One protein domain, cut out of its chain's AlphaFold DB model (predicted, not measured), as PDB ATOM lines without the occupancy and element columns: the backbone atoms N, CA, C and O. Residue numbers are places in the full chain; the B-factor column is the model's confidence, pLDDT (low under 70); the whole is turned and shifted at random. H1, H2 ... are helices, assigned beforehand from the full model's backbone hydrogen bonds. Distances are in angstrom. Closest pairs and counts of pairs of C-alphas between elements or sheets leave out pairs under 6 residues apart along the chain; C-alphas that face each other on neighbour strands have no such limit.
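What this domain is: This is residues 1 to 50 and 95 to 108 of the 108 residues of an uncharacterized protein of Candidatus Pacearchaeota archaeon (UniProt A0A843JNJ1). This is a loose, elongated all-helix domain: H1 and H2 follow one another along the long axis, and H5 folds back beside them, packing on H2 and coming near H1. At the other end, the short helices H3 and H4 make a small head, and residues 38 to 50, with no named element, loop from H4 back towards the middle. The printed part has 64 residues with five named helices, in the order H1, H2, H3, H4, H5, and no named strand. The radius of gyration of the C-alphas is 13.4 A, and the C-alphas span 40 by 21 by 14 A.

Where its parts are: Start at Met 1, the chain's first residue, and find C-alpha 2 at (257.764, 245.506, 268.916). From there H1, residues 2 to 11, runs 14.5 A to C-alpha 11. After Asn 12 comes H2, residues 13 to 18, which is 8.6 A long. Look next for H3, residues 22 to 28, 10.0 A long, beginning at C-alpha 22 at (275.400, 266.406, 279.957). H4 is residues 34 to 37, 5.4 A from first to last C-alpha. Past the cut, H5, residues 96 to 106, is the longest helix by residues and runs 15.5 A to C-alpha 106 at (257.562, 253.563, 277.589).

How they stand to each other: Begin with H1, which meets H2 only through their link. H1 and H5 are close but not clearly touching: their closest C-alphas, those of Asn 10 and Glu 104, are 6.7 A apart. These two run opposite ways at a shallow tilt of 16 degrees. H2 and H5 touch, and their closest C-alphas, those of Ile 13 and Ile 100, are 6.6 A apart. They run opposite ways at a steep tilt of 37 degrees, only just past shallow. H2 and H3 are only just apart, their closest C-alphas being 8.0 A from each other. H3 and H4 touch, with the closest C-alphas, those of Lys 26 and Tyr 36, 4.6 A apart. H3 is apart from H1 and from H5. In H1, H2 and H5 every O i to N i+4 pair is within hydrogen-bond range; in H3 2 of 3 are, and H4 is too short for such a pair.

The domain as a whole: The two C-alphas farthest apart, those of Met 1 and Leu 38, are 39.9 A from each other. The links H1 to H2, H2 to H3 and H3 to H4 are tight. Residues 51 to 94 are not printed, and across this cut, in the link from H4 to H5, C-alphas 50 and 95 are 9.0 A apart. In the B-factor column the mean pLDDT of the printed part is 93.6, and residue 1 alone is under 70.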
ATOM      1  N   MET A   1     257.936 242.485 265.836       58.34
ATOM      2  CA  MET A   1     258.940 243.578 265.787       58.34
ATOM      3  C   MET A   1     258.958 244.428 267.050       58.34
ATOM      4  O   MET A   1     260.043 244.833 267.435       58.34
ATOM      5  N   HIS A   2     257.815 244.678 267.703       75.56
ATOM      6  CA  HIS A   2     257.764 245.506 268.916       75.56
ATOM      7  C   HIS A   2     258.505 244.872 270.115       75.56
ATOM      8  O   HIS A   2     259.325 245.535 270.731       75.56
ATOM      9  N   GLU A   3     258.335 243.565 270.354       87.56
ATOM     10  CA  GLU A   3     258.956 242.861 271.496       87.56
ATOM     11  C   GLU A   3     260.491 242.845 271.461       87.56
ATOM     12  O   GLU A   3     261.134 243.182 272.447       87.56
ATOM     13  N   LEU A   4     261.103 242.533 270.310       91.19
ATOM     14  CA  LEU A   4     262.566 242.509 270.194       91.19
ATOM     15  C   LEU A   4     263.190 243.890 270.461       91.19
ATOM     16  O   LEU A   4     264.245 243.980 271.085       91.19
ATOM     17  N   ALA A   5     262.553 244.963 269.983       90.06
ATOM     18  CA  ALA A   5     263.024 246.324 270.227       90.06
ATOM     19  C   ALA A   5     262.932 246.678 271.717       90.06
ATOM     20  O   ALA A   5     263.898 247.188 272.284       90.06
ATOM     21  N   THR A   6     261.807 246.341 272.352       92.31
ATOM     22  CA  THR A   6     261.602 246.491 273.794       92.31
ATOM     23  C   THR A   6     262.676 245.756 274.599       92.31
ATOM     24  O   THR A   6     263.323 246.361 275.454       92.31
ATOM     25  N   ASP A   7     262.957 244.494 274.271       93.50
ATOM     26  CA  ASP A   7     263.989 243.700 274.941       93.50
ATOM     27  C   ASP A   7     265.384 244.318 274.814       93.50
ATOM     28  O   ASP A   7     266.146 244.350 275.784       93.50
ATOM     29  N   ILE A   8     265.743 244.806 273.623       94.19
ATOM     30  CA  ILE A   8     267.043 245.444 273.386       94.19
ATOM     31  C   ILE A   8     267.165 246.728 274.210       94.19
ATOM     32  O   ILE A   8     268.211 246.954 274.820       94.19
ATOM     33  N   ILE A   9     266.118 247.551 274.247       93.75
ATOM     34  CA  ILE A   9     266.119 248.813 274.994       93.75
ATOM     35  C   ILE A   9     266.227 248.538 276.491       93.75
ATOM     36  O   ILE A   9     267.128 249.076 277.132       93.75
ATOM     37  N   ASN A  10     265.400 247.641 277.030       92.44
ATOM     38  CA  ASN A  10     265.408 247.303 278.454       92.44
ATOM     39  C   ASN A  10     266.756 246.713 278.897       92.44
ATOM     40  O   ASN A  10     267.287 247.106 279.934       92.44
ATOM     41  N   LYS A  11     267.384 245.855 278.080       95.88
ATOM     42  CA  LYS A  11     268.733 245.317 278.356       95.88
ATOM     43  C   LYS A  11     269.837 246.377 278.366       95.88
ATOM     44  O   LYS A  11     270.898 246.131 278.931       95.88
ATOM     45  N   ASN A  12     269.623 247.523 277.723       97.38
ATOM     46  CA  ASN A  12     270.628 248.577 277.575       97.38
ATOM     47  C   ASN A  12     270.237 249.884 278.275       97.38
ATOM     48  O   ASN A  12     270.909 250.892 278.069       97.38
ATOM     49  N   ILE A  13     269.180 249.886 279.090       96.88
ATOM     50  CA  ILE A  13     268.553 251.116 279.579       96.88
ATOM     51  C   ILE A  13     269.523 252.006 280.361       96.88
ATOM     52  O   ILE A  13     269.652 253.189 280.058       96.88
ATOM     53  N   GLU A  14     270.286 251.418 281.281       97.62
ATOM     54  CA  GLU A  14     271.300 252.107 282.084       97.62
ATOM     55  C   GLU A  14     272.334 252.785 281.178       97.62
ATOM     56  O   GLU A  14     272.554 253.990 281.256       97.62
ATOM     57  N   LYS A  15     272.883 252.029 280.220       97.75
ATOM     58  CA  LYS A  15     273.866 252.531 279.254       97.75
ATOM     59  C   LYS A  15     273.293 253.646 278.380       97.75
ATOM     60  O   LYS A  15     273.990 254.616 278.092       97.75
ATOM     61  N   ILE A  16     272.044 253.512 277.932       96.81
ATOM     62  CA  ILE A  16     271.362 254.537 277.132       96.81
ATOM     63  C   ILE A  16     271.252 255.831 277.941       96.81
ATOM     64  O   ILE A  16     271.629 256.887 277.432       96.81
ATOM     65  N   ILE A  17     270.780 255.749 279.187       97.69
ATOM     66  CA  ILE A  17     270.618 256.913 280.059       97.69
ATOM     67  C   ILE A  17     271.976 257.535 280.399       97.69
ATOM     68  O   ILE A  17     272.130 258.746 280.247       97.69
ATOM     69  N   ASP A  18     272.986 256.749 280.770       97.44
ATOM     70  CA  ASP A  18     274.318 257.252 281.138       97.44
ATOM     71  C   ASP A  18     275.018 257.968 279.976       97.44
ATOM     72  O   ASP A  18     275.586 259.055 280.145       97.44
ATOM     73  N   ASN A  19     274.877 257.428 278.762       97.12
ATOM     74  CA  ASN A  19     275.364 258.068 277.542       97.12
ATOM     75  C   ASN A  19     274.685 259.418 277.265       97.12
ATOM     76  O   ASN A  19     275.205 260.213 276.486       97.12
ATOM     77  N   HIS A  20     273.538 259.704 277.873       97.06
ATOM     78  CA  HIS A  20     272.841 260.980 277.733       97.06
ATOM     79  C   HIS A  20     273.092 261.948 278.891       97.06
ATOM     80  O   HIS A  20     272.414 262.969 278.983       97.06
ATOM     81  N   SER A  21     274.073 261.691 279.761       97.31
ATOM     82  CA  SER A  21     274.569 262.722 280.679       97.31
ATOM     83  C   SER A  21     275.060 263.960 279.915       97.31
ATOM     84  O   SER A  21     275.578 263.850 278.804       97.31
ATOM     85  N   TYR A  22     274.911 265.143 280.516       97.44
ATOM     86  CA  TYR A  22     275.400 266.406 279.957       97.44
ATOM     87  C   TYR A  22     276.887 266.326 279.596       97.44
ATOM     88  O   TYR A  22     277.259 266.677 278.480       97.44
ATOM     89  N   GLU A  23     277.709 265.793 280.506       96.50
ATOM     90  CA  GLU A  23     279.152 265.646 280.296       96.50
ATOM     91  C   GLU A  23     279.454 264.771 279.074       96.50
ATOM     92  O   GLU A  23     280.314 265.107 278.261       96.50
ATOM     93  N   ASN A  24     278.716 263.672 278.881       97.19
ATOM     94  CA  ASN A  24     278.916 262.835 277.705       97.19
ATOM     95  C   ASN A  24     278.408 263.522 276.430       97.19
ATOM     96  O   ASN A  24     279.138 263.588 275.445       97.19
ATOM     97  N   GLN A  25     277.192 264.076 276.446       96.50
ATOM     98  CA  GLN A  25     276.576 264.707 275.272       96.50
ATOM     99  C   GLN A  25     277.355 265.924 274.777       96.50
ATOM    100  O   GLN A  25     277.525 266.078 273.569       96.50
ATOM    101  N   LYS A  26     277.913 266.729 275.687       96.38
ATOM    102  CA  LYS A  26     278.810 267.832 275.333       96.38
ATOM    103  C   LYS A  26     280.018 267.359 274.519       96.38
ATOM    104  O   LYS A  26     280.422 268.039 273.585       96.38
ATOM    105  N   ASN A  27     280.569 266.191 274.848       96.31
ATOM    106  CA  ASN A  27     281.746 265.644 274.178       96.31
ATOM    107  C   ASN A  27     281.407 264.920 272.868       96.31
ATOM    108  O   ASN A  27     282.091 265.108 271.866       96.31
ATOM    109  N   VAL A  28     280.360 264.086 272.861       96.19
ATOM    110  CA  VAL A  28     280.026 263.241 271.697       96.19
ATOM    111  C   VAL A  28     279.128 263.940 270.678       96.19
ATOM    112  O   VAL A  28     279.085 263.532 269.520       96.19
ATOM    113  N   ASN A  29     278.397 264.973 271.096       94.50
ATOM    114  CA  ASN A  29     277.432 265.694 270.274       94.50
ATOM    115  C   ASN A  29     277.395 267.202 270.617       94.50
ATOM    116  O   ASN A  29     276.338 267.728 270.971       94.50
ATOM    117  N   PRO A  30     278.520 267.936 270.495       94.56
ATOM    118  CA  PRO A  30     278.627 269.335 270.934       94.56
ATOM    119  C   PRO A  30     277.649 270.294 270.236       94.56
ATOM    120  O   PRO A  30     277.325 271.346 270.780       94.56
ATOM    121  N   TYR A  31     277.153 269.935 269.049       95.19
ATOM    122  CA  TYR A  31     276.203 270.738 268.272       95.19
ATOM    123  C   TYR A  31     274.741 270.302 268.451       95.19
ATOM    124  O   TYR A  31     273.842 270.929 267.896       95.19
ATOM    125  N   GLY A  32     274.482 269.242 269.226       93.44
ATOM    126  CA  GLY A  32     273.134 268.717 269.460       93.44
ATOM    127  C   GLY A  32     272.264 269.585 270.368       93.44
ATOM    128  O   GLY A  32     271.050 269.408 270.412       93.44
ATOM    129  N   CYS A  33     272.872 270.522 271.096       95.25
ATOM    130  CA  CYS A  33     272.187 271.494 271.933       95.25
ATOM    131  C   CYS A  33     273.063 272.737 272.104       95.25
ATOM    132  O   CYS A  33     274.278 272.633 272.252       95.25
ATOM    133  N   ILE A  34     272.440 273.914 272.171       95.62
ATOM    134  CA  ILE A  34     273.141 275.176 272.437       95.62
ATOM    135  C   ILE A  34     273.883 275.160 273.787       95.62
ATOM    136  O   ILE A  34     274.996 275.667 273.881       95.62
ATOM    137  N   CYS A  35     273.313 274.506 274.807       95.56
ATOM    138  CA  CYS A  35     273.914 274.355 276.138       95.56
ATOM    139  C   CYS A  35     275.280 273.631 276.082       95.56
ATOM    140  O   CYS A  35     276.187 273.941 276.851       95.56
ATOM    141  N   TYR A  36     275.453 272.684 275.155       95.81
ATOM    142  CA  TYR A  36     276.707 271.940 275.001       95.81
ATOM    143  C   TYR A  36     277.822 272.826 274.442       95.81
ATOM    144  O   TYR A  36     278.903 272.891 275.023       95.81
ATOM    145  N   GLY A  37     277.540 273.558 273.360       94.50
ATOM    146  CA  GLY A  37     278.505 274.464 272.733       94.50
ATOM    147  C   GLY A  37     278.878 275.673 273.597       94.50
ATOM    148  O   GLY A  37     279.980 276.194 273.467       94.50
ATOM    149  N   LEU A  38     277.982 276.100 274.494       95.62
ATOM    150  CA  LEU A  38     278.225 277.199 275.434       95.62
ATOM    151  C   LEU A  38     278.914 276.772 276.734       95.62
ATOM    152  O   LEU A  38     279.171 277.628 277.576       95.62
ATOM    153  N   ASP A  39     279.177 275.477 276.920       94.50
ATOM    154  CA  ASP A  39     279.670 274.935 278.188       94.50
ATOM    155  C   ASP A  39     278.806 275.347 279.399       94.50
ATOM    156  O   ASP A  39     279.295 275.724 280.463       94.50
ATOM    157  N   ALA A  40     277.483 275.320 279.212       95.06
ATOM    158  CA  ALA A  40     276.517 275.694 280.236       95.06
ATOM    159  C   ALA A  40     275.451 274.608 280.416       95.06
ATOM    160  O   ALA A  40     274.890 274.098 279.449       95.06
ATOM    161  N   LYS A  41     275.128 274.259 281.664       94.75
ATOM    162  CA  LYS A  41     274.020 273.346 281.984       94.75
ATOM    163  C   LYS A  41     272.689 274.099 281.907       94.75
ATOM    164  O   LYS A  41     272.564 275.169 282.492       94.75
ATOM    165  N   CYS A  42     271.682 273.526 281.240       91.88
ATOM    166  CA  CYS A  42     270.366 274.173 281.146       91.88
ATOM    167  C   CYS A  42     269.609 274.177 282.498       91.88
ATOM    168  O   CYS A  42     268.807 275.066 282.741       91.88
ATOM    169  N   HIS A  43     269.894 273.212 283.386       88.75
ATOM    170  CA  HIS A  43     269.424 273.192 284.775       88.75
ATOM    171  C   HIS A  43     270.609 272.991 285.717       88.75
ATOM    172  O   HIS A  43     271.480 272.156 285.454       88.75
ATOM    173  N   ASN A  44     270.622 273.719 286.832       89.19
ATOM    174  CA  ASN A  44     271.701 273.651 287.811       89.19
ATOM    175  C   ASN A  44     271.554 272.433 288.740       89.19
ATOM    176  O   ASN A  44     271.148 272.555 289.894       89.19
ATOM    177  N   ILE A  45     271.866 271.248 288.216       93.06
ATOM    178  CA  ILE A  45     271.977 270.007 288.987       93.06
ATOM    179  C   ILE A  45     273.326 269.343 288.713       93.06
ATOM    180  O   ILE A  45     273.859 269.429 287.604       93.06
ATOM    181  N   GLU A  46     273.871 268.672 289.726       92.12
ATOM    182  CA  GLU A  46     275.191 268.036 289.659       92.12
ATOM    183  C   GLU A  46     275.267 267.051 288.480       92.12
ATOM    184  O   GLU A  46     276.044 267.248 287.542       92.12
ATOM    185  N   ASN A  47     274.352 266.079 288.464       94.44
ATOM    186  CA  ASN A  47     274.286 265.007 287.473       94.44
ATOM    187  C   ASN A  47     273.143 265.234 286.474       94.44
ATOM    188  O   ASN A  47     272.119 264.551 286.509       94.44
ATOM    189  N   LEU A  48     273.311 266.224 285.591       96.75
ATOM    190  CA  LEU A  48     272.328 266.555 284.557       96.75
ATOM    191  C   LEU A  48     272.231 265.448 283.502       96.75
ATOM    192  O   LEU A  48     273.175 265.231 282.741       96.75
ATOM    193  N   ASN A  49     271.076 264.788 283.415       97.50
ATOM    194  CA  ASN A  49     270.747 263.885 282.316       97.50
ATOM    195  C   ASN A  49     269.904 264.595 281.243       97.50
ATOM    196  O   ASN A  49     268.925 265.278 281.549       97.50
ATOM    197  N   CYS A  50     270.277 264.428 279.978       96.19
ATOM    198  CA  CYS A  50     269.656 265.083 278.829       96.19
ATOM    199  C   CYS A  50     268.751 264.155 278.003       96.19
ATOM    200  O   CYS A  50     268.188 264.622 277.015       96.19
ATOM    201  N   LYS A  95     266.885 263.859 286.339       95.50
ATOM    202  CA  LYS A  95     267.483 262.893 287.266       95.50
ATOM    203  C   LYS A  95     267.586 261.531 286.589       95.50
ATOM    204  O   LYS A  95     266.597 261.035 286.043       95.50
ATOM    205  N   ARG A  96     268.765 260.915 286.665       96.44
ATOM    206  CA  ARG A  96     269.082 259.606 286.072       96.44
ATOM    207  C   ARG A  96     268.027 258.550 286.410       96.44
ATOM    208  O   ARG A  96     267.496 257.893 285.521       96.44
ATOM    209  N   GLU A  97     267.665 258.439 287.683       96.56
ATOM    210  CA  GLU A  97     266.742 257.420 288.193       96.56
ATOM    211  C   GLU A  97     265.324 257.612 287.647       96.56
ATOM    212  O   GLU A  97     264.602 256.648 287.391       96.56
ATOM    213  N   ASN A  98     264.913 258.865 287.449       95.94
ATOM    214  CA  ASN A  98     263.614 259.179 286.870       95.94
ATOM    215  C   ASN A  98     263.605 258.906 285.367       95.94
ATOM    216  O   ASN A  98     262.618 258.377 284.862       95.94
ATOM    217  N   ALA A  99     264.695 259.221 284.663       96.19
ATOM    218  CA  ALA A  99     264.832 258.916 283.244       96.19
ATOM    219  C   ALA A  99     264.775 257.401 282.981       96.19
ATOM    220  O   ALA A  99     264.061 256.978 282.076       96.19
ATOM    221  N   ILE A 100     265.413 256.580 283.823       96.56
ATOM    222  CA  ILE A 100     265.298 255.113 283.761       96.56
ATOM    223  C   ILE A 100     263.832 254.691 283.904       96.56
ATOM    224  O   ILE A 100     263.272 254.114 282.978       96.56
ATOM    225  N   LYS A 101     263.160 255.073 284.998       95.44
ATOM    226  CA  LYS A 101     261.753 254.698 285.252       95.44
ATOM    227  C   LYS A 101     260.799 255.132 284.137       95.44
ATOM    228  O   LYS A 101     259.838 254.432 283.816       95.44
ATOM    229  N   LEU A 102     261.028 256.318 283.573       94.50
ATOM    230  CA  LEU A 102     260.252 256.843 282.453       94.50
ATOM    231  C   LEU A 102     260.454 256.000 281.195       94.50
ATOM    232  O   LEU A 102     259.474 255.650 280.540       94.50
ATOM    233  N   LEU A 103     261.702 255.661 280.878       94.06
ATOM    234  CA  LEU A 103     262.036 254.869 279.705       94.06
ATOM    235  C   LEU A 103     261.526 253.424 279.840       94.06
ATOM    236  O   LEU A 103     260.907 252.931 278.904       94.06
ATOM    237  N   GLU A 104     261.639 252.803 281.019       93.50
ATOM    238  CA  GLU A 104     261.020 251.497 281.304       93.50
ATOM    239  C   GLU A 104     259.514 251.537 281.048       93.50
ATOM    240  O   GLU A 104     258.967 250.661 280.393       93.50
ATOM    241  N   LYS A 105     258.817 252.574 281.531       91.94
ATOM    242  CA  LYS A 105     257.365 252.705 281.344       91.94
ATOM    243  C   LYS A 105     256.962 252.839 279.870       91.94
ATOM    244  O   LYS A 105     255.854 252.433 279.529       91.94
ATOM    245  N   LEU A 106     257.814 253.425 279.028       89.62
ATOM    246  CA  LEU A 106     257.562 253.563 277.589       89.62
ATOM    247  C   LEU A 106     257.772 252.253 276.820       89.62
ATOM    248  O   LEU A 106     257.135 252.067 275.788       89.62
ATOM    249  N   PHE A 107     258.634 251.369 277.322       89.06
ATOM    250  CA  PHE A 107     258.977 250.081 276.712       89.06
ATOM    251  C   PHE A 107     258.610 248.914 277.643       89.06
ATOM    252  O   PHE A 107     259.408 248.007 277.875       89.06
ATOM    253  N   LYS A 108     257.398 248.961 278.203       78.44
ATOM    254  CA  LYS A 108     256.779 247.855 278.945       78.44
ATOM    255  C   LYS A 108     255.952 246.959 278.040       78.44
ATOM    256  O   LYS A 108     255.361 247.490 277.076       78.44
TER     257      LYS A 108